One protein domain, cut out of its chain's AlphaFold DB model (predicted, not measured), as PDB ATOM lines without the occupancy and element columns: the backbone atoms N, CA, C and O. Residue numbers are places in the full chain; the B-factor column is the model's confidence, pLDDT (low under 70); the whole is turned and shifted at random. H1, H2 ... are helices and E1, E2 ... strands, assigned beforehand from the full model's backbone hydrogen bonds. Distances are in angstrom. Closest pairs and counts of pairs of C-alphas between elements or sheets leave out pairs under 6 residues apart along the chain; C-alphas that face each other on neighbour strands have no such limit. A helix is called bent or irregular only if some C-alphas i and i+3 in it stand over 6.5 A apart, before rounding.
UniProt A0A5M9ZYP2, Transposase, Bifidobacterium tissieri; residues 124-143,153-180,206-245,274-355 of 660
ATOM      1  N   LEU A 124     -34.413  16.571  16.281       85.81
ATOM      2  CA  LEU A 124     -35.520  16.157  15.410       85.81
ATOM      3  C   LEU A 124     -36.194  17.375  14.752       85.81
ATOM      4  O   LEU A 124     -36.630  18.296  15.440       85.81
ATOM      5  N   VAL A 125     -36.355  17.333  13.431       90.88
ATOM      6  CA  VAL A 125     -37.095  18.309  12.620       90.88
ATOM      7  C   VAL A 125     -38.148  17.618  11.749       90.88
ATOM      8  O   VAL A 125     -38.059  16.425  11.445       90.88
ATOM      9  N   ARG A 126     -39.173  18.367  11.328       91.75
ATOM     10  CA  ARG A 126     -40.210  17.866  10.415       91.75
ATOM     11  C   ARG A 126     -39.807  18.118   8.965       91.75
ATOM     12  O   ARG A 126     -39.466  19.245   8.618       91.75
ATOM     13  N   ILE A 127     -39.932  17.095   8.123       95.88
ATOM     14  CA  ILE A 127     -39.842  17.218   6.667       95.88
ATOM     15  C   ILE A 127     -41.150  17.838   6.166       95.88
ATOM     16  O   ILE A 127     -42.242  17.382   6.520       95.88
ATOM     17  N   THR A 128     -41.040  18.905   5.382       95.69
ATOM     18  CA  THR A 128     -42.177  19.591   4.759       95.69
ATOM     19  C   THR A 128     -42.407  19.125   3.331       95.69
ATOM     20  O   THR A 128     -43.565  18.961   2.959       95.69
ATOM     21  N   ASP A 129     -41.335  18.876   2.574       96.69
ATOM     22  CA  ASP A 129     -41.385  18.389   1.192       96.69
ATOM     23  C   ASP A 129     -40.072  17.684   0.789       96.69
ATOM     24  O   ASP A 129     -39.074  17.786   1.511       96.69
ATOM     25  N   VAL A 130     -40.069  16.941  -0.324       97.62
ATOM     26  CA  VAL A 130     -38.892  16.230  -0.854       97.62
ATOM     27  C   VAL A 130     -38.891  16.220  -2.385       97.62
ATOM     28  O   VAL A 130     -39.735  15.573  -3.005       97.62
ATOM     29  N   GLU A 131     -37.873  16.837  -2.981       97.25
ATOM     30  CA  GLU A 131     -37.671  16.947  -4.434       97.25
ATOM     31  C   GLU A 131     -36.382  16.230  -4.893       97.25
ATOM     32  O   GLU A 131     -35.486  15.951  -4.088       97.25
ATOM     33  N   VAL A 132     -36.279  15.947  -6.195       97.50
ATOM     34  CA  VAL A 132     -35.046  15.487  -6.861       97.50
ATOM     35  C   VAL A 132     -34.631  16.543  -7.879       97.50
ATOM     36  O   VAL A 132     -35.449  16.954  -8.696       97.50
ATOM     37  N   VAL A 133     -33.361  16.943  -7.859       96.19
ATOM     38  CA  VAL A 133     -32.780  17.889  -8.823       96.19
ATOM     39  C   VAL A 133     -31.609  17.229  -9.551       96.19
ATOM     40  O   VAL A 133     -30.801  16.539  -8.929       96.19
ATOM     41  N   GLY A 134     -31.504  17.439 -10.865       95.19
ATOM     42  CA  GLY A 134     -30.530  16.767 -11.731       95.19
ATOM     43  C   GLY A 134     -31.118  15.527 -12.413       95.19
ATOM     44  O   GLY A 134     -32.277  15.533 -12.821       95.19
ATOM     45  N   ALA A 135     -30.316  14.474 -12.566       95.75
ATOM     46  CA  ALA A 135     -30.729  13.254 -13.257       95.75
ATOM     47  C   ALA A 135     -31.865  12.501 -12.522       95.75
ATOM     48  O   ALA A 135     -31.833  12.400 -11.292       95.75
ATOM     49  N   PRO A 136     -32.815  11.874 -13.245       96.25
ATOM     50  CA  PRO A 136     -33.724  10.888 -12.665       96.25
ATOM     51  C   PRO A 136     -32.942   9.771 -11.953       96.25
ATOM     52  O   PRO A 136     -31.984   9.217 -12.501       96.25
ATOM     53  N   VAL A 137     -33.326   9.422 -10.723       96.81
ATOM     54  CA  VAL A 137     -32.580   8.441  -9.918       96.81
ATOM     55  C   VAL A 137     -32.902   7.034 -10.396       96.81
ATOM     56  O   VAL A 137     -34.067   6.649 -10.375       96.81
ATOM     57  N   PHE A 138     -31.886   6.261 -10.789       96.38
ATOM     58  CA  PHE A 138     -32.060   4.842 -11.117       96.38
ATOM     59  C   PHE A 138     -32.355   4.035  -9.849       96.38
ATOM     60  O   PHE A 138     -31.631   4.134  -8.855       96.38
ATOM     61  N   LEU A 139     -33.427   3.244  -9.885       94.94
ATOM     62  CA  LEU A 139     -33.948   2.491  -8.740       94.94
ATOM     63  C   LEU A 139     -33.687   0.980  -8.843       94.94
ATOM     64  O   LEU A 139     -33.991   0.252  -7.896       94.94
ATOM     65  N   GLY A 140     -33.131   0.511  -9.964       92.56
ATOM     66  CA  GLY A 140     -33.041  -0.900 -10.346       92.56
ATOM     67  C   GLY A 140     -33.864  -1.193 -11.605       92.56
ATOM     68  O   GLY A 140     -34.236  -0.279 -12.337       92.56
ATOM     69  N   TYR A 141     -34.161  -2.468 -11.845       89.06
ATOM     70  CA  TYR A 141     -35.039  -2.917 -12.933       89.06
ATOM     71  C   TYR A 141     -36.414  -3.327 -12.388       89.06
ATOM     72  O   TYR A 141     -36.551  -3.600 -11.189       89.06
ATOM     73  N   GLU A 142     -37.425  -3.392 -13.251       81.19
ATOM     74  CA  GLU A 142     -38.751  -3.889 -12.888       81.19
ATOM     75  C   GLU A 142     -38.735  -5.370 -12.483       81.19
ATOM     76  O   GLU A 142     -37.854  -6.150 -12.851       81.19
ATOM     77  N   GLY A 143     -39.728  -5.750 -11.673       64.25
ATOM     78  CA  GLY A 143     -39.948  -7.139 -11.260       64.25
ATOM     79  C   GLY A 143     -40.753  -7.964 -12.268       64.25
ATOM     80  O   GLY A 143     -40.869  -9.172 -12.087       64.25
ATOM     81  N   PRO A 153     -35.450  -1.000 -17.148       90.69
ATOM     82  CA  PRO A 153     -34.805  -0.156 -16.142       90.69
ATOM     83  C   PRO A 153     -35.759   0.921 -15.599       90.69
ATOM     84  O   PRO A 153     -36.525   1.528 -16.343       90.69
ATOM     85  N   VAL A 154     -35.693   1.183 -14.290       93.00
ATOM     86  CA  VAL A 154     -36.599   2.100 -13.581       93.00
ATOM     87  C   VAL A 154     -35.849   3.332 -13.095       93.00
ATOM     88  O   VAL A 154     -34.898   3.226 -12.315       93.00
ATOM     89  N   TRP A 155     -36.355   4.512 -13.447       95.50
ATOM     90  CA  TRP A 155     -35.909   5.787 -12.885       95.50
ATOM     91  C   TRP A 155     -37.051   6.542 -12.201       95.50
ATOM     92  O   TRP A 155     -38.225   6.334 -12.500       95.50
ATOM     93  N   SER A 156     -36.723   7.462 -11.290       95.81
ATOM     94  CA  SER A 156     -37.708   8.415 -10.773       95.81
ATOM     95  C   SER A 156     -37.105   9.753 -10.357       95.81
ATOM     96  O   SER A 156     -36.103   9.807  -9.646       95.81
ATOM     97  N   SER A 157     -37.794  10.833 -10.730       96.19
ATOM     98  CA  SER A 157     -37.585  12.189 -10.196       96.19
ATOM     99  C   SER A 157     -38.534  12.511  -9.029       96.19
ATOM    100  O   SER A 157     -38.499  13.606  -8.475       96.19
ATOM    101  N   ASN A 158     -39.407  11.578  -8.624       97.12
ATOM    102  CA  ASN A 158     -40.322  11.796  -7.506       97.12
ATOM    103  C   ASN A 158     -39.587  11.591  -6.171       97.12
ATOM    104  O   ASN A 158     -39.292  10.457  -5.781       97.12
ATOM    105  N   GLY A 159     -39.330  12.677  -5.436       96.62
ATOM    106  CA  GLY A 159     -38.549  12.632  -4.197       96.62
ATOM    107  C   GLY A 159     -39.115  11.692  -3.129       96.62
ATOM    108  O   GLY A 159     -38.348  11.033  -2.432       96.62
ATOM    109  N   LEU A 160     -40.439  11.509  -3.049       95.75
ATOM    110  CA  LEU A 160     -41.049  10.542  -2.127       95.75
ATOM    111  C   LEU A 160     -40.855   9.079  -2.566       95.75
ATOM    112  O   LEU A 160     -40.823   8.194  -1.708       95.75
ATOM    113  N   VAL A 161     -40.728   8.793  -3.869       96.25
ATOM    114  CA  VAL A 161     -40.334   7.462  -4.374       96.25
ATOM    115  C   VAL A 161     -38.870   7.196  -4.030       96.25
ATOM    116  O   VAL A 161     -38.581   6.184  -3.390       96.25
ATOM    117  N   VAL A 162     -37.972   8.131  -4.355       97.12
ATOM    118  CA  VAL A 162     -36.533   8.021  -4.059       97.12
ATOM    119  C   VAL A 162     -36.282   7.885  -2.554       97.12
ATOM    120  O   VAL A 162     -35.497   7.037  -2.135       97.12
ATOM    121  N   LEU A 163     -37.008   8.621  -1.707       95.88
ATOM    122  CA  LEU A 163     -36.882   8.514  -0.250       95.88
ATOM    123  C   LEU A 163     -37.307   7.133   0.287       95.88
ATOM    124  O   LEU A 163     -36.677   6.595   1.202       95.88
ATOM    125  N   ARG A 164     -38.355   6.523  -0.290       95.12
ATOM    126  CA  ARG A 164     -38.756   5.142   0.040       95.12
ATOM    127  C   ARG A 164     -37.705   4.133  -0.419       95.12
ATOM    128  O   ARG A 164     -37.358   3.253   0.367       95.12
ATOM    129  N   TRP A 165     -37.166   4.299  -1.627       95.94
ATOM    130  CA  TRP A 165     -36.074   3.478  -2.157       95.94
ATOM    131  C   TRP A 165     -34.815   3.561  -1.281       95.94
ATOM    132  O   TRP A 165     -34.322   2.517  -0.867       95.94
ATOM    133  N   MET A 166     -34.367   4.753  -0.864       96.31
ATOM    134  CA  MET A 166     -33.236   4.901   0.071       96.31
ATOM    135  C   MET A 166     -33.448   4.115   1.373       96.31
ATOM    136  O   MET A 166     -32.548   3.401   1.813       96.31
ATOM    137  N   ARG A 167     -34.648   4.184   1.968       95.75
ATOM    138  CA  ARG A 167     -35.023   3.377   3.144       95.75
ATOM    139  C   ARG A 167     -34.958   1.877   2.860       95.75
ATOM    140  O   ARG A 167     -34.408   1.123   3.661       95.75
ATOM    141  N   ASP A 168     -35.565   1.433   1.765       95.00
ATOM    142  CA  ASP A 168     -35.641   0.015   1.420       95.00
ATOM    143  C   ASP A 168     -34.250  -0.573   1.093       95.00
ATOM    144  O   ASP A 168     -33.948  -1.682   1.541       95.00
ATOM    145  N   SER A 169     -33.383   0.203   0.438       95.44
ATOM    146  CA  SER A 169     -31.987  -0.124   0.118       95.44
ATOM    147  C   SER A 169     -31.061  -0.096   1.342       95.44
ATOM    148  O   SER A 169     -30.287  -1.030   1.542       95.44
ATOM    149  N   TRP A 170     -31.179   0.901   2.230       96.25
ATOM    150  CA  TRP A 170     -30.449   0.934   3.509       96.25
ATOM    151  C   TRP A 170     -30.797  -0.276   4.385       96.25
ATOM    152  O   TRP A 170     -29.918  -0.920   4.959       96.25
ATOM    153  N   ARG A 171     -32.084  -0.647   4.436       95.44
ATOM    154  CA  ARG A 171     -32.544  -1.854   5.134       95.44
ATOM    155  C   ARG A 171     -31.973  -3.134   4.516       95.44
ATOM    156  O   ARG A 171     -31.607  -4.041   5.257       95.44
ATOM    157  N   CYS A 172     -31.918  -3.210   3.186       93.62
ATOM    158  CA  CYS A 172     -31.300  -4.325   2.468       93.62
ATOM    159  C   CYS A 172     -29.826  -4.474   2.873       93.62
ATOM    160  O   CYS A 172     -29.452  -5.534   3.372       93.62
ATOM    161  N   ARG A 173     -29.028  -3.397   2.803       95.00
ATOM    162  CA  ARG A 173     -27.600  -3.448   3.154       95.00
ATOM    163  C   ARG A 173     -27.338  -3.760   4.634       95.00
ATOM    164  O   ARG A 173     -26.397  -4.489   4.934       95.00
ATOM    165  N   TRP A 174     -28.191  -3.290   5.554       94.56
ATOM    166  CA  TRP A 174     -28.143  -3.723   6.960       94.56
ATOM    167  C   TRP A 174     -28.332  -5.237   7.067       94.56
ATOM    168  O   TRP A 174     -27.563  -5.907   7.749       94.56
ATOM    169  N   ASN A 175     -29.367  -5.786   6.424       93.69
ATOM    170  CA  ASN A 175     -29.680  -7.209   6.539       93.69
ATOM    171  C   ASN A 175     -28.574  -8.084   5.933       93.69
ATOM    172  O   ASN A 175     -28.222  -9.073   6.565       93.69
ATOM    173  N   GLN A 176     -27.964  -7.667   4.816       92.19
ATOM    174  CA  GLN A 176     -26.768  -8.311   4.258       92.19
ATOM    175  C   GLN A 176     -25.626  -8.374   5.286       92.19
ATOM    176  O   GLN A 176     -25.155  -9.456   5.620       92.19
ATOM    177  N   SER A 177     -25.246  -7.231   5.881       91.94
ATOM    178  CA  SER A 177     -24.236  -7.171   6.960       91.94
ATOM    179  C   SER A 177     -24.574  -8.092   8.142       91.94
ATOM    180  O   SER A 177     -23.686  -8.657   8.776       91.94
ATOM    181  N   HIS A 178     -25.866  -8.260   8.430       92.44
ATOM    182  CA  HIS A 178     -26.352  -9.046   9.558       92.44
ATOM    183  C   HIS A 178     -26.340 -10.569   9.323       92.44
ATOM    184  O   HIS A 178     -26.322 -11.315  10.299       92.44
ATOM    185  N   THR A 179     -26.302 -11.055   8.072       92.38
ATOM    186  CA  THR A 179     -26.183 -12.506   7.785       92.38
ATOM    187  C   THR A 179     -24.889 -13.100   8.351       92.38
ATOM    188  O   THR A 179     -24.912 -14.193   8.910       92.38
ATOM    189  N   ARG A 180     -23.795 -12.324   8.310       89.19
ATOM    190  CA  ARG A 180     -22.451 -12.659   8.825       89.19
ATOM    191  C   ARG A 180     -22.366 -12.752  10.348       89.19
ATOM    192  O   ARG A 180     -21.317 -13.101  10.886       89.19
ATOM    193  N   LEU A 206     -21.029 -22.887  16.369       89.06
ATOM    194  CA  LEU A 206     -21.122 -21.485  15.968       89.06
ATOM    195  C   LEU A 206     -21.686 -21.378  14.542       89.06
ATOM    196  O   LEU A 206     -20.995 -21.665  13.573       89.06
ATOM    197  N   VAL A 207     -22.936 -20.932  14.404       87.88
ATOM    198  CA  VAL A 207     -23.643 -20.858  13.110       87.88
ATOM    199  C   VAL A 207     -24.092 -19.434  12.768       87.88
ATOM    200  O   VAL A 207     -24.316 -18.630  13.678       87.88
ATOM    201  N   PRO A 208     -24.304 -19.099  11.481       88.69
ATOM    202  CA  PRO A 208     -24.881 -17.819  11.073       88.69
ATOM    203  C   PRO A 208     -26.227 -17.516  11.746       88.69
ATOM    204  O   PRO A 208     -26.999 -18.412  12.083       88.69
ATOM    205  N   VAL A 209     -26.556 -16.238  11.945       87.38
ATOM    206  CA  VAL A 209     -27.808 -15.776  12.581       87.38
ATOM    207  C   VAL A 209     -29.020 -15.993  11.673       87.38
ATOM    208  O   VAL A 209     -30.119 -16.227  12.185       87.38
ATOM    209  N   THR A 210     -28.803 -16.000  10.355       81.88
ATOM    210  CA  THR A 210     -29.759 -16.443   9.327       81.88
ATOM    211  C   THR A 210     -30.265 -17.883   9.569       81.88
ATOM    212  O   THR A 210     -29.700 -18.640  10.365       81.88
ATOM    213  N   SER A 211     -31.403 -18.223   8.963       67.81
ATOM    214  CA  SER A 211     -31.923 -19.596   8.832       67.81
ATOM    215  C   SER A 211     -31.369 -20.316   7.604       67.81
ATOM    216  O   SER A 211     -31.333 -21.540   7.572       67.81
ATOM    217  N   ASP A 212     -30.964 -19.536   6.611       61.84
ATOM    218  CA  ASP A 212     -30.610 -19.979   5.273       61.84
ATOM    219  C   ASP A 212     -29.077 -20.021   5.202       61.84
ATOM    220  O   ASP A 212     -28.424 -19.138   5.760       61.84
ATOM    221  N   SER A 213     -28.487 -21.001   4.512       61.75
ATOM    222  CA  SER A 213     -27.023 -21.164   4.413       61.75
ATOM    223  C   SER A 213     -26.302 -20.014   3.688       61.75
ATOM    224  O   SER A 213     -25.078 -19.926   3.735       61.75
ATOM    225  N   HIS A 214     -27.050 -19.114   3.043       79.69
ATOM    226  CA  HIS A 214     -26.526 -17.941   2.347       79.69
ATOM    227  C   HIS A 214     -26.051 -16.846   3.316       79.69
ATOM    228  O   HIS A 214     -26.822 -16.336   4.134       79.69
ATOM    229  N   VAL A 215     -24.789 -16.430   3.171       84.31
ATOM    230  CA  VAL A 215     -24.173 -15.324   3.917       84.31
ATOM    231  C   VAL A 215     -23.652 -14.276   2.931       84.31
ATOM    232  O   VAL A 215     -22.775 -14.551   2.120       84.31
ATOM    233  N   ASP A 216     -24.170 -13.049   3.017       84.06
ATOM    234  CA  ASP A 216     -23.786 -11.925   2.155       84.06
ATOM    235  C   ASP A 216     -22.445 -11.310   2.607       84.06
ATOM    236  O   ASP A 216     -22.423 -10.274   3.288       84.06
ATOM    237  N   ASP A 217     -21.314 -11.911   2.238       84.12
ATOM    238  CA  ASP A 217     -19.952 -11.441   2.562       84.12
ATOM    239  C   ASP A 217     -19.496 -10.190   1.764       84.12
ATOM    240  O   ASP A 217     -18.582  -9.464   2.174       84.12
ATOM    241  N   TRP A 218     -20.228  -9.846   0.702       88.44
ATOM    242  CA  TRP A 218     -19.915  -8.808  -0.286       88.44
ATOM    243  C   TRP A 218     -19.473  -7.451   0.282       88.44
ATOM    244  O   TRP A 218     -20.128  -6.865   1.158       88.44
ATOM    245  N   SER A 219     -18.429  -6.873  -0.314       89.56
ATOM    246  CA  SER A 219     -18.066  -5.456  -0.174       89.56
ATOM    247  C   SER A 219     -19.156  -4.512  -0.708       89.56
ATOM    248  O   SER A 219     -20.065  -4.917  -1.436       89.56
ATOM    249  N   ASP A 220     -19.055  -3.216  -0.395       88.44
ATOM    250  CA  ASP A 220     -19.956  -2.186  -0.944       88.44
ATOM    251  C   ASP A 220     -19.817  -2.001  -2.473       88.44
ATOM    252  O   ASP A 220     -20.692  -1.391  -3.091       88.44
ATOM    253  N   SER A 221     -18.749  -2.527  -3.091       89.56
ATOM    254  CA  SER A 221     -18.579  -2.542  -4.551       89.56
ATOM    255  C   SER A 221     -19.289  -3.742  -5.184       89.56
ATOM    256  O   SER A 221     -20.151  -3.553  -6.045       89.56
ATOM    257  N   GLN A 222     -19.019  -4.960  -4.688       92.00
ATOM    258  CA  GLN A 222     -19.684  -6.199  -5.126       92.00
ATOM    259  C   GLN A 222     -21.205  -6.094  -4.968       92.00
ATOM    260  O   GLN A 222     -21.943  -6.308  -5.922       92.00
ATOM    261  N   ALA A 223     -21.690  -5.606  -3.820       91.81
ATOM    262  CA  ALA A 223     -23.121  -5.416  -3.589       91.81
ATOM    263  C   ALA A 223     -23.791  -4.403  -4.552       91.81
ATOM    264  O   ALA A 223     -25.013  -4.387  -4.648       91.81
ATOM    265  N   ARG A 224     -23.038  -3.568  -5.290       90.75
ATOM    266  CA  ARG A 224     -23.568  -2.751  -6.406       90.75
ATOM    267  C   ARG A 224     -23.500  -3.462  -7.760       90.75
ATOM    268  O   ARG A 224     -24.235  -3.082  -8.668       90.75
ATOM    269  N   GLY A 225     -22.616  -4.443  -7.933       89.50
ATOM    270  CA  GLY A 225     -22.670  -5.370  -9.064       89.50
ATOM    271  C   GLY A 225     -23.964  -6.177  -9.002       89.50
ATOM    272  O   GLY A 225     -24.870  -5.943  -9.811       89.50
ATOM    273  N   GLU A 226     -24.061  -7.000  -7.953       89.44
ATOM    274  CA  GLU A 226     -25.094  -8.029  -7.753       89.44
ATOM    275  C   GLU A 226     -26.503  -7.481  -7.502       89.44
ATOM    276  O   GLU A 226     -27.495  -8.097  -7.883       89.44
ATOM    277  N   CYS A 227     -26.631  -6.313  -6.861       91.25
ATOM    278  CA  CYS A 227     -27.930  -5.692  -6.586       91.25
ATOM    279  C   CYS A 227     -28.091  -4.388  -7.386       91.25
ATOM    280  O   CYS A 227     -27.697  -3.321  -6.901       91.25
ATOM    281  N   PRO A 228     -28.724  -4.410  -8.578       90.44
ATOM    282  CA  PRO A 228     -28.930  -3.214  -9.397       90.44
ATOM    283  C   PRO A 228     -29.589  -2.046  -8.657       90.44
ATOM    284  O   PRO A 228     -29.177  -0.901  -8.817       90.44
ATOM    285  N   TRP A 229     -30.545  -2.328  -7.764       90.81
ATOM    286  CA  TRP A 229     -31.224  -1.312  -6.950       90.81
ATOM    287  C   TRP A 229     -30.320  -0.624  -5.908       90.81
ATOM    288  O   TRP A 229     -30.749   0.344  -5.281       90.81
ATOM    289  N   LEU A 230     -29.079  -1.088  -5.709       94.31
ATOM    290  CA  LEU A 230     -28.071  -0.431  -4.869       94.31
ATOM    291  C   LEU A 230     -27.071   0.418  -5.679       94.31
ATOM    292  O   LEU A 230     -26.357   1.220  -5.075       94.31
ATOM    293  N   ARG A 231     -27.020   0.303  -7.018       93.06
ATOM    294  CA  ARG A 231     -25.986   0.938  -7.869       93.06
ATOM    295  C   ARG A 231     -25.850   2.438  -7.650       93.06
ATOM    296  O   ARG A 231     -24.742   2.901  -7.371       93.06
ATOM    297  N   SER A 232     -26.967   3.162  -7.690       94.50
ATOM    298  CA  SER A 232     -27.018   4.617  -7.497       94.50
ATOM    299  C   SER A 232     -27.064   5.064  -6.033       94.50
ATOM    300  O   SER A 232     -27.072   6.264  -5.763       94.50
ATOM    301  N   LEU A 233     -27.119   4.146  -5.059       95.38
ATOM    302  CA  LEU A 233     -27.268   4.510  -3.647       95.38
ATOM    303  C   LEU A 233     -26.057   5.346  -3.178       95.38
ATOM    304  O   LEU A 233     -24.918   4.926  -3.400       95.38
ATOM    305  N   PRO A 234     -26.231   6.498  -2.504       94.88
ATOM    306  CA  PRO A 234     -25.093   7.272  -2.014       94.88
ATOM    307  C   PRO A 234     -24.223   6.446  -1.056       94.88
ATOM    308  O   PRO A 234     -24.744   5.776  -0.162       94.88
ATOM    309  N   ALA A 235     -22.896   6.501  -1.209       92.88
ATOM    310  CA  ALA A 235     -21.966   5.729  -0.372       92.88
ATOM    311  C   ALA A 235     -22.170   5.992   1.134       92.88
ATOM    312  O   ALA A 235     -22.192   5.056   1.926       92.88
ATOM    313  N   MET A 236     -22.456   7.245   1.509       94.31
ATOM    314  CA  MET A 236     -22.754   7.660   2.889       94.31
ATOM    315  C   MET A 236     -24.051   7.061   3.465       94.31
ATOM    316  O   MET A 236     -24.223   7.041   4.682       94.31
ATOM    317  N   VAL A 237     -24.969   6.577   2.619       95.25
ATOM    318  CA  VAL A 237     -26.138   5.790   3.046       95.25
ATOM    319  C   VAL A 237     -25.720   4.328   3.212       95.25
ATOM    320  O   VAL A 237     -25.997   3.733   4.251       95.25
ATOM    321  N   MET A 238     -25.006   3.771   2.230       94.06
ATOM    322  CA  MET A 238     -24.594   2.362   2.187       94.06
ATOM    323  C   MET A 238     -23.680   1.969   3.360       94.06
ATOM    324  O   MET A 238     -24.040   1.091   4.145       94.06
ATOM    325  N   GLN A 239     -22.583   2.707   3.563       92.88
ATOM    326  CA  GLN A 239     -21.641   2.511   4.671       92.88
ATOM    327  C   GLN A 239     -22.335   2.634   6.033       92.88
ATOM    328  O   GLN A 239     -22.111   1.824   6.933       92.88
ATOM    329  N   SER A 240     -23.262   3.591   6.172       94.31
ATOM    330  CA  SER A 240     -23.997   3.790   7.424       94.31
ATOM    331  C   SER A 240     -24.910   2.620   7.802       94.31
ATOM    332  O   SER A 240     -25.239   2.476   8.980       94.31
ATOM    333  N   ALA A 241     -25.327   1.784   6.846       94.38
ATOM    334  CA  ALA A 241     -26.097   0.581   7.145       94.38
ATOM    335  C   ALA A 241     -25.212  -0.477   7.825       94.38
ATOM    336  O   ALA A 241     -25.594  -1.006   8.868       94.38
ATOM    337  N   VAL A 242     -24.013  -0.711   7.278       92.94
ATOM    338  CA  VAL A 242     -23.008  -1.654   7.802       92.94
ATOM    339  C   VAL A 242     -22.486  -1.191   9.166       92.94
ATOM    340  O   VAL A 242     -22.515  -1.937  10.144       92.94
ATOM    341  N   GLU A 243     -22.085   0.079   9.280       92.81
ATOM    342  CA  GLU A 243     -21.555   0.634  10.527       92.81
ATOM    343  C   GLU A 243     -22.563   0.606  11.680       92.81
ATOM    344  O   GLU A 243     -22.209   0.246  12.804       92.81
ATOM    345  N   ASN A 244     -23.818   0.997  11.433       92.50
ATOM    346  CA  ASN A 244     -24.821   1.012  12.496       92.50
ATOM    347  C   ASN A 244     -25.311  -0.399  12.852       92.50
ATOM    348  O   ASN A 244     -25.742  -0.596  13.989       92.50
ATOM    349  N   GLU A 245     -25.202  -1.379  11.948       93.75
ATOM    350  CA  GLU A 245     -25.386  -2.799  12.273       93.75
ATOM    351  C   GLU A 245     -24.287  -3.267  13.235       93.75
ATOM    352  O   GLU A 245     -24.594  -3.708  14.344       93.75
ATOM    353  N   ASP A 274     -37.225  -5.757   9.641       90.19
ATOM    354  CA  ASP A 274     -38.493  -6.037   8.950       90.19
ATOM    355  C   ASP A 274     -38.987  -4.830   8.119       90.19
ATOM    356  O   ASP A 274     -38.872  -3.672   8.535       90.19
ATOM    357  N   LYS A 275     -39.594  -5.107   6.953       84.12
ATOM    358  CA  LYS A 275     -40.082  -4.106   5.978       84.12
ATOM    359  C   LYS A 275     -41.275  -3.265   6.470       84.12
ATOM    360  O   LYS A 275     -41.529  -2.209   5.904       84.12
ATOM    361  N   LYS A 276     -42.001  -3.706   7.506       77.44
ATOM    362  CA  LYS A 276     -43.201  -3.038   8.062       77.44
ATOM    363  C   LYS A 276     -42.901  -2.220   9.328       77.44
ATOM    364  O   LYS A 276     -43.782  -1.514   9.807       77.44
ATOM    365  N   ARG A 277     -41.699  -2.366   9.901       77.50
ATOM    366  CA  ARG A 277     -41.244  -1.697  11.138       77.50
ATOM    367  C   ARG A 277     -40.037  -0.778  10.941       77.50
ATOM    368  O   ARG A 277     -39.789   0.084  11.781       77.50
ATOM    369  N   SER A 278     -39.263  -0.977   9.876       85.44
ATOM    370  CA  SER A 278     -37.997  -0.269   9.645       85.44
ATOM    371  C   SER A 278     -38.213   0.919   8.710       85.44
ATOM    372  O   SER A 278     -37.883   0.870   7.527       85.44
ATOM    373  N   ASP A 279     -38.818   1.976   9.253       88.31
ATOM    374  CA  ASP A 279     -39.267   3.154   8.499       88.31
ATOM    375  C   ASP A 279     -38.201   4.243   8.282       88.31
ATOM    376  O   ASP A 279     -38.525   5.302   7.743       88.31
ATOM    377  N   SER A 280     -36.943   3.996   8.663       93.75
ATOM    378  CA  SER A 280     -35.844   4.966   8.538       93.75
ATOM    379  C   SER A 280     -34.629   4.437   7.774       93.75
ATOM    380  O   SER A 280     -34.359   3.238   7.804       93.75
ATOM    381  N   PHE A 281     -33.856   5.360   7.193       95.94
ATOM    382  CA  PHE A 281     -32.440   5.168   6.848       95.94
ATOM    383  C   PHE A 281     -31.552   6.178   7.580       95.94
ATOM    384  O   PHE A 281     -32.045   7.151   8.159       95.94
ATOM    385  N   VAL A 282     -30.241   5.945   7.531       95.94
ATOM    386  CA  VAL A 282     -29.202   6.885   7.968       95.94
ATOM    387  C   VAL A 282     -28.415   7.348   6.737       95.94
ATOM    388  O   VAL A 282     -28.281   6.603   5.768       95.94
ATOM    389  N   CYS A 283     -27.916   8.580   6.758       96.06
ATOM    390  CA  CYS A 283     -26.911   9.078   5.823       96.06
ATOM    391  C   CYS A 283     -25.838   9.833   6.612       96.06
ATOM    392  O   CYS A 283     -26.165  10.726   7.398       96.06
ATOM    393  N   PHE A 284     -24.568   9.470   6.444       93.88
ATOM    394  CA  PHE A 284     -23.459  10.152   7.111       93.88
ATOM    395  C   PHE A 284     -23.179  11.545   6.521       93.88
ATOM    396  O   PHE A 284     -23.282  11.769   5.314       93.88
ATOM    397  N   SER A 285     -22.821  12.481   7.401       89.06
ATOM    398  CA  SER A 285     -22.434  13.850   7.059       89.06
ATOM    399  C   SER A 285     -20.973  13.862   6.622       89.06
ATOM    400  O   SER A 285     -20.063  13.732   7.440       89.06
ATOM    401  N   ASN A 286     -20.724  14.016   5.322       84.81
ATOM    402  CA  ASN A 286     -19.362  14.011   4.780       84.81
ATOM    403  C   ASN A 286     -18.743  15.418   4.829       84.81
ATOM    404  O   ASN A 286     -18.458  15.992   3.781       84.81
ATOM    405  N   LYS A 287     -18.639  16.005   6.033       75.56
ATOM    406  CA  LYS A 287     -18.009  17.317   6.314       75.56
ATOM    407  C   LYS A 287     -18.296  18.393   5.240       75.56
ATOM    408  O   LYS A 287     -17.382  18.974   4.668       75.56
ATOM    409  N   GLY A 288     -19.576  18.608   4.913       72.25
ATOM    410  CA  GLY A 288     -20.011  19.595   3.906       72.25
ATOM    411  C   GLY A 288     -20.129  19.095   2.454       72.25
ATOM    412  O   GLY A 288     -20.554  19.857   1.592       72.25
ATOM    413  N   ARG A 289     -19.824  17.823   2.155       79.25
ATOM    414  CA  ARG A 289     -19.956  17.229   0.803       79.25
ATOM    415  C   ARG A 289     -21.262  16.456   0.575       79.25
ATOM    416  O   ARG A 289     -21.723  16.360  -0.560       79.25
ATOM    417  N   ASN A 290     -21.854  15.874   1.621       86.88
ATOM    418  CA  ASN A 290     -23.103  15.103   1.538       86.88
ATOM    419  C   ASN A 290     -23.881  15.158   2.870       86.88
ATOM    420  O   ASN A 290     -23.264  15.356   3.915       86.88
ATOM    421  N   ALA A 291     -25.208  14.990   2.812       91.88
ATOM    422  CA  ALA A 291     -26.164  15.217   3.907       91.88
ATOM    423  C   ALA A 291     -26.068  16.625   4.534       91.88
ATOM    424  O   ALA A 291     -26.123  16.789   5.752       91.88
ATOM    425  N   VAL A 292     -25.911  17.650   3.692       93.50
ATOM    426  CA  VAL A 292     -25.605  19.034   4.098       93.50
ATOM    427  C   VAL A 292     -26.885  19.834   4.329       93.50
ATOM    428  O   VAL A 292     -27.753  19.840   3.459       93.50
ATOM    429  N   LEU A 293     -26.997  20.526   5.465       94.50
ATOM    430  CA  LEU A 293     -28.080  21.469   5.751       94.50
ATOM    431  C   LEU A 293     -27.735  22.874   5.237       94.50
ATOM    432  O   LEU A 293     -26.923  23.571   5.844       94.50
ATOM    433  N   THR A 294     -28.441  23.333   4.208       94.50
ATOM    434  CA  THR A 294     -28.486  24.755   3.834       94.50
ATOM    435  C   THR A 294     -29.710  25.392   4.487       94.50
ATOM    436  O   THR A 294     -30.828  24.895   4.345       94.50
ATOM    437  N   ARG A 295     -29.537  26.489   5.231       92.81
ATOM    438  CA  ARG A 295     -30.655  27.213   5.862       92.81
ATOM    439  C   ARG A 295     -31.151  28.318   4.937       92.81
ATOM    440  O   ARG A 295     -30.345  29.092   4.443       92.81
ATOM    441  N   PHE A 296     -32.467  28.426   4.770       89.94
ATOM    442  CA  PHE A 296     -33.092  29.541   4.051       89.94
ATOM    443  C   PHE A 296     -33.438  30.696   4.997       89.94
ATOM    444  O   PHE A 296     -33.357  31.858   4.624       89.94
ATOM    445  N   ASN A 297     -33.850  30.384   6.231       89.25
ATOM    446  CA  ASN A 297     -34.136  31.367   7.278       89.25
ATOM    447  C   ASN A 297     -34.120  30.700   8.671       89.25
ATOM    448  O   ASN A 297     -33.712  29.545   8.831       89.25
ATOM    449  N   ARG A 298     -34.587  31.407   9.715       86.31
ATOM    450  CA  ARG A 298     -34.628  30.870  11.087       86.31
ATOM    451  C   ARG A 298     -35.448  29.576  11.213       86.31
ATOM    452  O   ARG A 298     -35.067  28.719  12.006       86.31
ATOM    453  N   ARG A 299     -36.540  29.447  10.448       90.81
ATOM    454  CA  ARG A 299     -37.562  28.387  10.547       90.81
ATOM    455  C   ARG A 299     -37.500  27.336   9.426       90.81
ATOM    456  O   ARG A 299     -38.190  26.327   9.532       90.81
ATOM    457  N   HIS A 300     -36.713  27.542   8.368       93.62
ATOM    458  CA  HIS A 300     -36.682  26.668   7.186       93.62
ATOM    459  C   HIS A 300     -35.263  26.441   6.648       93.62
ATOM    460  O   HIS A 300     -34.416  27.337   6.674       93.62
ATOM    461  N   GLY A 301     -35.032  25.247   6.108       96.31
ATOM    462  CA  GLY A 301     -33.828  24.877   5.368       96.31
ATOM    463  C   GLY A 301     -34.044  23.601   4.558       96.31
ATOM    464  O   GLY A 301     -35.117  23.000   4.612       96.31
ATOM    465  N   VAL A 302     -33.013  23.175   3.840       97.12
ATOM    466  CA  VAL A 302     -32.989  21.955   3.030       97.12
ATOM    467  C   VAL A 302     -31.791  21.098   3.427       97.12
ATOM    468  O   VAL A 302     -30.687  21.613   3.592       97.12
ATOM    469  N   VAL A 303     -32.002  19.793   3.596       97.25
ATOM    470  CA  VAL A 303     -30.914  18.815   3.716       97.25
ATOM    471  C   VAL A 303     -30.705  18.156   2.362       97.25
ATOM    472  O   VAL A 303     -31.581  17.441   1.874       97.25
ATOM    473  N   THR A 304     -29.541  18.384   1.764       97.12
ATOM    474  CA  THR A 304     -29.189  17.869   0.439       97.12
ATOM    475  C   THR A 304     -28.368  16.588   0.562       97.12
ATOM    476  O   THR A 304     -27.249  16.597   1.087       97.12
ATOM    477  N   ILE A 305     -28.911  15.483   0.046       96.94
ATOM    478  CA  ILE A 305     -28.208  14.206  -0.115       96.94
ATOM    479  C   ILE A 305     -27.866  14.029  -1.597       96.94
ATOM    480  O   ILE A 305     -28.758  13.926  -2.436       96.94
ATOM    481  N   LYS A 306     -26.572  13.993  -1.921       95.25
ATOM    482  CA  LYS A 306     -26.074  13.875  -3.300       95.25
ATOM    483  C   LYS A 306     -25.833  12.415  -3.680       95.25
ATOM    484  O   LYS A 306     -25.320  11.640  -2.865       95.25
ATOM    485  N   GLY A 307     -26.155  12.065  -4.922       94.38
ATOM    486  CA  GLY A 307     -25.940  10.750  -5.521       94.38
ATOM    487  C   GLY A 307     -25.574  10.841  -7.004       94.38
ATOM    488  O   GLY A 307     -25.526  11.925  -7.591       94.38
ATOM    489  N   GLN A 308     -25.261   9.694  -7.600       94.75
ATOM    490  CA  GLN A 308     -24.877   9.587  -9.006       94.75
ATOM    491  C   GLN A 308     -25.233   8.189  -9.531       94.75
ATOM    492  O   GLN A 308     -24.936   7.192  -8.875       94.75
ATOM    493  N   ASN A 309     -25.856   8.123 -10.707       95.00
ATOM    494  CA  ASN A 309     -26.054   6.883 -11.459       95.00
ATOM    495  C   ASN A 309     -24.732   6.469 -12.139       95.00
ATOM    496  O   ASN A 309     -23.918   7.333 -12.485       95.00
ATOM    497  N   ARG A 310     -24.501   5.169 -12.376       91.25
ATOM    498  CA  ARG A 310     -23.390   4.735 -13.248       91.25
ATOM    499  C   ARG A 310     -23.671   5.167 -14.693       91.25
ATOM    500  O   ARG A 310     -24.814   5.453 -15.033       91.25
ATOM    501  N   ALA A 311     -22.651   5.173 -15.554       88.75
ATOM    502  CA  ALA A 311     -22.824   5.515 -16.972       88.75
ATOM    503  C   ALA A 311     -23.884   4.628 -17.659       88.75
ATOM    504  O   ALA A 311     -24.774   5.148 -18.322       88.75
ATOM    505  N   MET A 312     -23.843   3.318 -17.391       89.00
ATOM    506  CA  MET A 312     -24.830   2.321 -17.838       89.00
ATOM    507  C   MET A 312     -26.237   2.479 -17.228       89.00
ATOM    508  O   MET A 312     -27.200   1.972 -17.786       89.00
ATOM    509  N   ASP A 313     -26.361   3.162 -16.083       92.19
ATOM    510  CA  ASP A 313     -27.624   3.348 -15.354       92.19
ATOM    511  C   ASP A 313     -28.216   4.766 -15.608       92.19
ATOM    512  O   ASP A 313     -29.062   5.254 -14.848       92.19
ATOM    513  N   LYS A 314     -27.746   5.488 -16.640       92.25
ATOM    514  CA  LYS A 314     -28.322   6.773 -17.082       92.25
ATOM    515  C   LYS A 314     -29.698   6.563 -17.723       92.25
ATOM    516  O   LYS A 314     -29.866   5.659 -18.530       92.25
ATOM    517  N   ALA A 315     -30.644   7.455 -17.433       90.69
ATOM    518  CA  ALA A 315     -31.903   7.511 -18.174       90.69
ATOM    519  C   ALA A 315     -31.665   7.982 -19.627       90.69
ATOM    520  O   ALA A 315     -30.773   8.814 -19.843       90.69
ATOM    521  N   PRO A 316     -32.456   7.517 -20.613       88.88
ATOM    522  CA  PRO A 316     -32.424   8.045 -21.976       88.88
ATOM    523  C   PRO A 316     -32.550   9.576 -21.997       88.88
ATOM    524  O   PRO A 316     -33.316  10.154 -21.228       88.88
ATOM    525  N   GLY A 317     -31.747  10.243 -22.830       86.75
ATOM    526  CA  GLY A 317     -31.692  11.710 -22.914       86.75
ATOM    527  C   GLY A 317     -31.054  12.435 -21.713       86.75
ATOM    528  O   GLY A 317     -30.888  13.652 -21.764       86.75
ATOM    529  N   ALA A 318     -30.656  11.745 -20.634       87.38
ATOM    530  CA  ALA A 318     -30.087  12.407 -19.459       87.38
ATOM    531  C   ALA A 318     -28.666  12.939 -19.725       87.38
ATOM    532  O   ALA A 318     -27.691  12.182 -19.779       87.38
ATOM    533  N   THR A 319     -28.530  14.264 -19.826       85.50
ATOM    534  CA  THR A 319     -27.248  14.963 -20.025       85.50
ATOM    535  C   THR A 319     -26.255  14.662 -18.897       85.50
ATOM    536  O   THR A 319     -25.140  14.197 -19.144       85.50
ATOM    537  N   CYS A 320     -26.676  14.805 -17.638       88.94
ATOM    538  CA  CYS A 320     -25.882  14.458 -16.458       88.94
ATOM    539  C   CYS A 320     -26.258  13.084 -15.865       88.94
ATOM    540  O   CYS A 320     -27.301  12.513 -16.172       88.94
ATOM    541  N   ALA A 321     -25.394  12.538 -15.002       93.62
ATOM    542  CA  ALA A 321     -25.671  11.330 -14.205       93.62
ATOM    543  C   ALA A 321     -25.813  11.618 -12.696       93.62
ATOM    544  O   ALA A 321     -26.088  10.710 -11.913       93.62
ATOM    545  N   ARG A 322     -25.580  12.868 -12.275       95.62
ATOM    546  CA  ARG A 322     -25.586  13.306 -10.871       95.62
ATOM    547  C   ARG A 322     -26.960  13.823 -10.476       95.62
ATOM    548  O   ARG A 322     -27.664  14.402 -11.299       95.62
ATOM    549  N   TRP A 323     -27.307  13.643  -9.210       96.06
ATOM    550  CA  TRP A 323     -28.587  14.074  -8.669       96.06
ATOM    551  C   TRP A 323     -28.488  14.485  -7.201       96.06
ATOM    552  O   TRP A 323     -27.618  14.040  -6.448       96.06
ATOM    553  N   GLU A 324     -29.414  15.342  -6.792       96.56
ATOM    554  CA  GLU A 324     -29.575  15.837  -5.433       96.56
ATOM    555  C   GLU A 324     -30.982  15.508  -4.938       96.56
ATOM    556  O   GLU A 324     -31.964  16.021  -5.468       96.56
ATOM    557  N   LEU A 325     -31.085  14.682  -3.895       97.62
ATOM    558  CA  LEU A 325     -32.316  14.559  -3.123       97.62
ATOM    559  C   LEU A 325     -32.336  15.693  -2.094       97.62
ATOM    560  O   LEU A 325     -31.518  15.716  -1.169       97.62
ATOM    561  N   ARG A 326     -33.262  16.632  -2.261       97.81
ATOM    562  CA  ARG A 326     -33.400  17.822  -1.418       97.81
ATOM    563  C   ARG A 326     -34.581  17.635  -0.475       97.81
ATOM    564  O   ARG A 326     -35.736  17.572  -0.890       97.81
ATOM    565  N   ILE A 327     -34.273  17.489   0.811       98.00
ATOM    566  CA  ILE A 327     -35.244  17.228   1.876       98.00
ATOM    567  C   ILE A 327     -35.529  18.553   2.586       98.00
ATOM    568  O   ILE A 327     -34.739  19.002   3.420       98.00
ATOM    569  N   HIS A 328     -36.652  19.190   2.259       97.50
ATOM    570  CA  HIS A 328     -37.065  20.457   2.866       97.50
ATOM    571  C   HIS A 328     -37.542  20.225   4.300       97.50
ATOM    572  O   HIS A 328     -38.379  19.356   4.554       97.50
ATOM    573  N   VAL A 329     -37.010  20.992   5.253       96.50
ATOM    574  CA  VAL A 329     -37.244  20.808   6.693       96.50
ATOM    575  C   VAL A 329     -37.656  22.100   7.398       96.50
ATOM    576  O   VAL A 329     -37.105  23.180   7.169       96.50
ATOM    577  N   ARG A 330     -38.603  21.970   8.335       94.31
ATOM    578  CA  ARG A 330     -38.986  23.033   9.271       94.31
ATOM    579  C   ARG A 330     -38.140  22.940  10.538       94.31
ATOM    580  O   ARG A 330     -38.250  21.979  11.299       94.31
ATOM    581  N   LEU A 331     -37.326  23.966  10.755       91.00
ATOM    582  CA  LEU A 331     -36.417  24.132  11.886       91.00
ATOM    583  C   LEU A 331     -37.122  24.858  13.045       91.00
ATOM    584  O   LEU A 331     -37.895  25.790  12.825       91.00
ATOM    585  N   SER A 332     -36.822  24.464  14.283       82.19
ATOM    586  CA  SER A 332     -37.239  25.178  15.504       82.19
ATOM    587  C   SER A 332     -36.170  26.152  16.022       82.19
ATOM    588  O   SER A 332     -36.509  27.209  16.553       82.19
ATOM    589  N   GLY A 333     -34.884  25.846  15.814       83.56
ATOM    590  CA  GLY A 333     -33.743  26.643  16.281       83.56
ATOM    591  C   GLY A 333     -32.480  26.452  15.432       83.56
ATOM    592  O   GLY A 333     -32.548  25.980  14.295       83.56
ATOM    593  N   LYS A 334     -31.315  26.831  15.977       86.94
ATOM    594  CA  LYS A 334     -30.004  26.540  15.370       86.94
ATOM    595  C   LYS A 334     -29.759  25.025  15.412       86.94
ATOM    596  O   LYS A 334     -29.934  24.396  16.454       86.94
ATOM    597  N   ILE A 335     -29.362  24.445  14.283       88.62
ATOM    598  CA  ILE A 335     -28.852  23.070  14.238       88.62
ATOM    599  C   ILE A 335     -27.357  23.117  14.555       88.62
ATOM    600  O   ILE A 335     -26.651  23.992  14.054       88.62
ATOM    601  N   ARG A 336     -26.914  22.217  15.431       87.69
ATOM    602  CA  ARG A 336     -25.525  22.068  15.887       87.69
ATOM    603  C   ARG A 336     -24.826  20.992  15.053       87.69
ATOM    604  O   ARG A 336     -25.507  20.096  14.546       87.69
ATOM    605  N   ASP A 337     -23.504  21.049  14.960       88.06
ATOM    606  CA  ASP A 337     -22.690  20.157  14.124       88.06
ATOM    607  C   ASP A 337     -23.011  18.677  14.357       88.06
ATOM    608  O   ASP A 337     -23.102  18.211  15.495       88.06
ATOM    609  N   TYR A 338     -23.228  17.944  13.264       90.69
ATOM    610  CA  TYR A 338     -23.814  16.606  13.275       90.69
ATOM    611  C   TYR A 338     -23.026  15.624  12.404       90.69
ATOM    612  O   TYR A 338     -22.568  15.949  11.308       90.69
ATOM    613  N   THR A 339     -22.909  14.385  12.880       90.69
ATOM    614  CA  THR A 339     -22.178  13.304  12.199       90.69
ATOM    615  C   THR A 339     -23.026  12.605  11.140       90.69
ATOM    616  O   THR A 339     -22.498  12.016  10.200       90.69
ATOM    617  N   SER A 340     -24.354  12.655  11.265       92.81
ATOM    618  CA  SER A 340     -25.278  12.006  10.332       92.81
ATOM    619  C   SER A 340     -26.692  12.570  10.414       92.81
ATOM    620  O   SER A 340     -27.044  13.268  11.367       92.81
ATOM    621  N   VAL A 341     -27.515  12.241   9.419       95.06
ATOM    622  CA  VAL A 341     -28.966  12.448   9.451       95.06
ATOM    623  C   VAL A 341     -29.689  11.104   9.436       95.06
ATOM    624  O   VAL A 341     -29.343  10.208   8.667       95.06
ATOM    625  N   ILE A 342     -30.714  10.960  10.276       95.50
ATOM    626  CA  ILE A 342     -31.627   9.809  10.281       95.50
ATOM    627  C   ILE A 342     -32.961  10.279   9.716       95.50
ATOM    628  O   ILE A 342     -33.621  11.124  10.317       95.50
ATOM    629  N   VAL A 343     -33.384   9.725   8.583       96.00
ATOM    630  CA  VAL A 343     -34.628  10.128   7.918       96.00
ATOM    631  C   VAL A 343     -35.691   9.061   8.126       96.00
ATOM    632  O   VAL A 343     -35.511   7.932   7.680       96.00
ATOM    633  N   ASN A 344     -36.802   9.409   8.783       93.75
ATOM    634  CA  ASN A 344     -37.966   8.538   8.934       93.75
ATOM    635  C   ASN A 344     -39.037   8.867   7.885       93.75
ATOM    636  O   ASN A 344     -39.679   9.920   7.922       93.75
ATOM    637  N   VAL A 345     -39.250   7.920   6.977       91.81
ATOM    638  CA  VAL A 345     -40.092   8.058   5.781       91.81
ATOM    639  C   VAL A 345     -41.583   7.913   6.096       91.81
ATOM    640  O   VAL A 345     -42.416   8.457   5.378       91.81
ATOM    641  N   LYS A 346     -41.949   7.212   7.179       86.06
ATOM    642  CA  LYS A 346     -43.354   7.073   7.600       86.06
ATOM    643  C   LYS A 346     -43.876   8.317   8.321       86.06
ATOM    644  O   LYS A 346     -45.022   8.701   8.113       86.06
ATOM    645  N   ARG A 347     -43.048   8.937   9.167       84.88
ATOM    646  CA  ARG A 347     -43.407  10.121   9.968       84.88
ATOM    647  C   ARG A 347     -43.091  11.451   9.292       84.88
ATOM    648  O   ARG A 347     -43.527  12.481   9.794       84.88
ATOM    649  N   MET A 348     -42.342  11.436   8.186       92.81
ATOM    650  CA  MET A 348     -41.808  12.636   7.531       92.81
ATOM    651  C   MET A 348     -41.022  13.508   8.524       92.81
ATOM    652  O   MET A 348     -41.302  14.690   8.726       92.81
ATOM    653  N   THR A 349     -40.027  12.902   9.175       93.50
ATOM    654  CA  THR A 349     -39.130  13.573  10.129       93.50
ATOM    655  C   THR A 349     -37.674  13.229   9.854       93.50
ATOM    656  O   THR A 349     -37.365  12.098   9.479       93.50
ATOM    657  N   LEU A 350     -36.779  14.176  10.113       94.69
ATOM    658  CA  LEU A 350     -35.332  14.024   9.997       94.69
ATOM    659  C   LEU A 350     -34.698  14.343  11.358       94.69
ATOM    660  O   LEU A 350     -35.044  15.349  11.966       94.69
ATOM    661  N   SER A 351     -33.788  13.503  11.843       92.94
ATOM    662  CA  SER A 351     -32.984  13.766  13.043       92.94
ATOM    663  C   SER A 351     -31.538  14.045  12.658       92.94
ATOM    664  O   SER A 351     -30.905  13.187  12.046       92.94
ATOM    665  N   PHE A 352     -30.994  15.189  13.064       92.06
ATOM    666  CA  PHE A 352     -29.552  15.450  13.018       92.06
ATOM    667  C   PHE A 352     -28.888  14.764  14.213       92.06
ATOM    668  O   PHE A 352     -29.224  15.078  15.351       92.06
ATOM    669  N   VAL A 353     -27.978  13.817  13.987       89.50
ATOM    670  CA  VAL A 353     -27.258  13.116  15.063       89.50
ATOM    671  C   VAL A 353     -26.067  13.957  15.488       89.50
ATOM    672  O   VAL A 353     -25.056  14.020  14.789       89.50
ATOM    673  N   ASN A 354     -26.199  14.604  16.637       85.69
ATOM    674  CA  ASN A 354     -25.178  15.453  17.224       85.69
ATOM    675  C   ASN A 354     -24.982  15.154  18.714       85.69
ATOM    676  O   ASN A 354     -25.852  14.570  19.365       85.69
ATOM    677  N   ALA A 355     -23.808  15.521  19.237       74.56
ATOM    678  CA  ALA A 355     -23.460  15.370  20.649       74.56
ATOM    679  C   ALA A 355     -24.542  15.998  21.555       74.56
ATOM    680  O   ALA A 355     -25.227  16.932  21.122       74.56
TER     681      ALA A 355
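Overview. This is residues 124 to 143, 153 to 180, 206 to 245 and 274 to 355 of the 660 residues of the protein "Transposase" of Bifidobacterium tissieri (UniProt A0A5M9ZYP2). A seven-stranded antiparallel sheet curls like part of a barrel and folds back on itself at E1, with the leaf E5 E9 E10 facing the leaf E8 E7 E6. Helices H1 and H3 pack on it, mainly at its edge strand E5, while the small two-stranded sheet E2 E3 sits beyond the far end of E1, and E4 lies far out past the end of H1. The printed part has 170 residues, with three named helices and ten named strands in the order E1 E2 E3 H1 E4 H2 H3 E5 E6 E7 E8 E9 E10; the class is mixed, helices and strands. The large sheet has the order E5 E9 E10 E1 E8 E7 E6. The whole is compact, with a radius of gyration of the C-alphas of 16.4 A and spans of 53 by 44 by 29 A.

Along the chain. The longest strand of the large sheet is E1, residues 124 to 134, 27.6 A from its first C-alpha at (-35.520, 16.157, 15.410) to its last; it bends by 69 degrees at residue 128. E8 is residues 322 to 330, 26.1 A, E7 residues 300 to 308, 26.3 A, and E6 residues 292 to 295. On the other leaf are E10, residues 349 to 353, with C-alpha 353 at (-27.258, 13.116, 15.063), E9, residues 340 to 344, and E5, residues 280 to 284. The small sheet holds E2, residues 137 to 141, and E3, residues 153 to 156. H1, residues 159 to 179, is 30.5 A long, from C-alpha 159 at (-38.549, 12.632, -4.197). H3 is residues 235 to 245, 15.6 A, H2 residues 222 to 226, and E4 residues 206 to 208.

Arrangement. The large sheet is a folded sheet, one sheet bent back into two leaves that face each other, with E1 as the hinge; it is strongly twisted. E6 E7 E8 form a meander, each strand the antiparallel neighbour of the one before. In the hairpin E7 and E8, N 303 and O 327 are 2.9 A apart, and in the hairpin E6 and E7, N 294 and O 302 are 2.9 A apart. The pairing of E1 is staggered: residues 126 to 134 pair with E8, with N 131 and O 326 at 3.1 A, and residues 124 to 126 pair with E10, with N 125 and O 350 at 2.8 A. In the hairpin E9 and E10, N 342 and O 351 are 2.9 A apart; between E5 and E9, N 283 and O 341 are 2.9 A apart. H1 is on this sheet at a height over the sheet of 8.6 A and runs across the strands, at 76 degrees to E5 on the local plane; the closest C-alphas of the two are those of Arg 167 and Phe 281, 4.9 A apart. H3 is on the sheet too, slantwise to the strands at 50 degrees to E5 on the local plane, with the C-alphas of Val 237 and Cys 283 closest at 4.4 A. H1 and H3 touch at a steep tilt of 44 degrees, the same way, with the C-alphas of Trp 174 and Ala 241 closest at 4.8 A. E1 runs on into E2 at 80 degrees, and N 139 of E2 and O 154 of E3, antiparallel neighbours, are 2.8 A apart. H2 is not on the large sheet and is apart from H1, but only just, with the closest C-alphas 8.3 A apart. E4 pairs with no named strand; its Pro 208 has its C-alpha 6.4 A from that of Thr 179 of H1. Every O i to N i+4 pair is within hydrogen-bond range in H1 and H2; in H3, 5 of 7 are.

Size, cuts and confidence. The C-alphas farthest apart are those of Leu 206 and Asn 297, 55.1 A. Three stretches are not printed: residues 144 to 152, with 10.0 A between the C-alphas across the cut, 181 to 205, with 11.4 A, and 246 to 273, with 13.9 A. Of the links that are printed whole, those from E4 to H2 and from E7 to E8 are long. The mean pLDDT of the printed part is 91.0, and residues 143 and 211 to 213 are under 70.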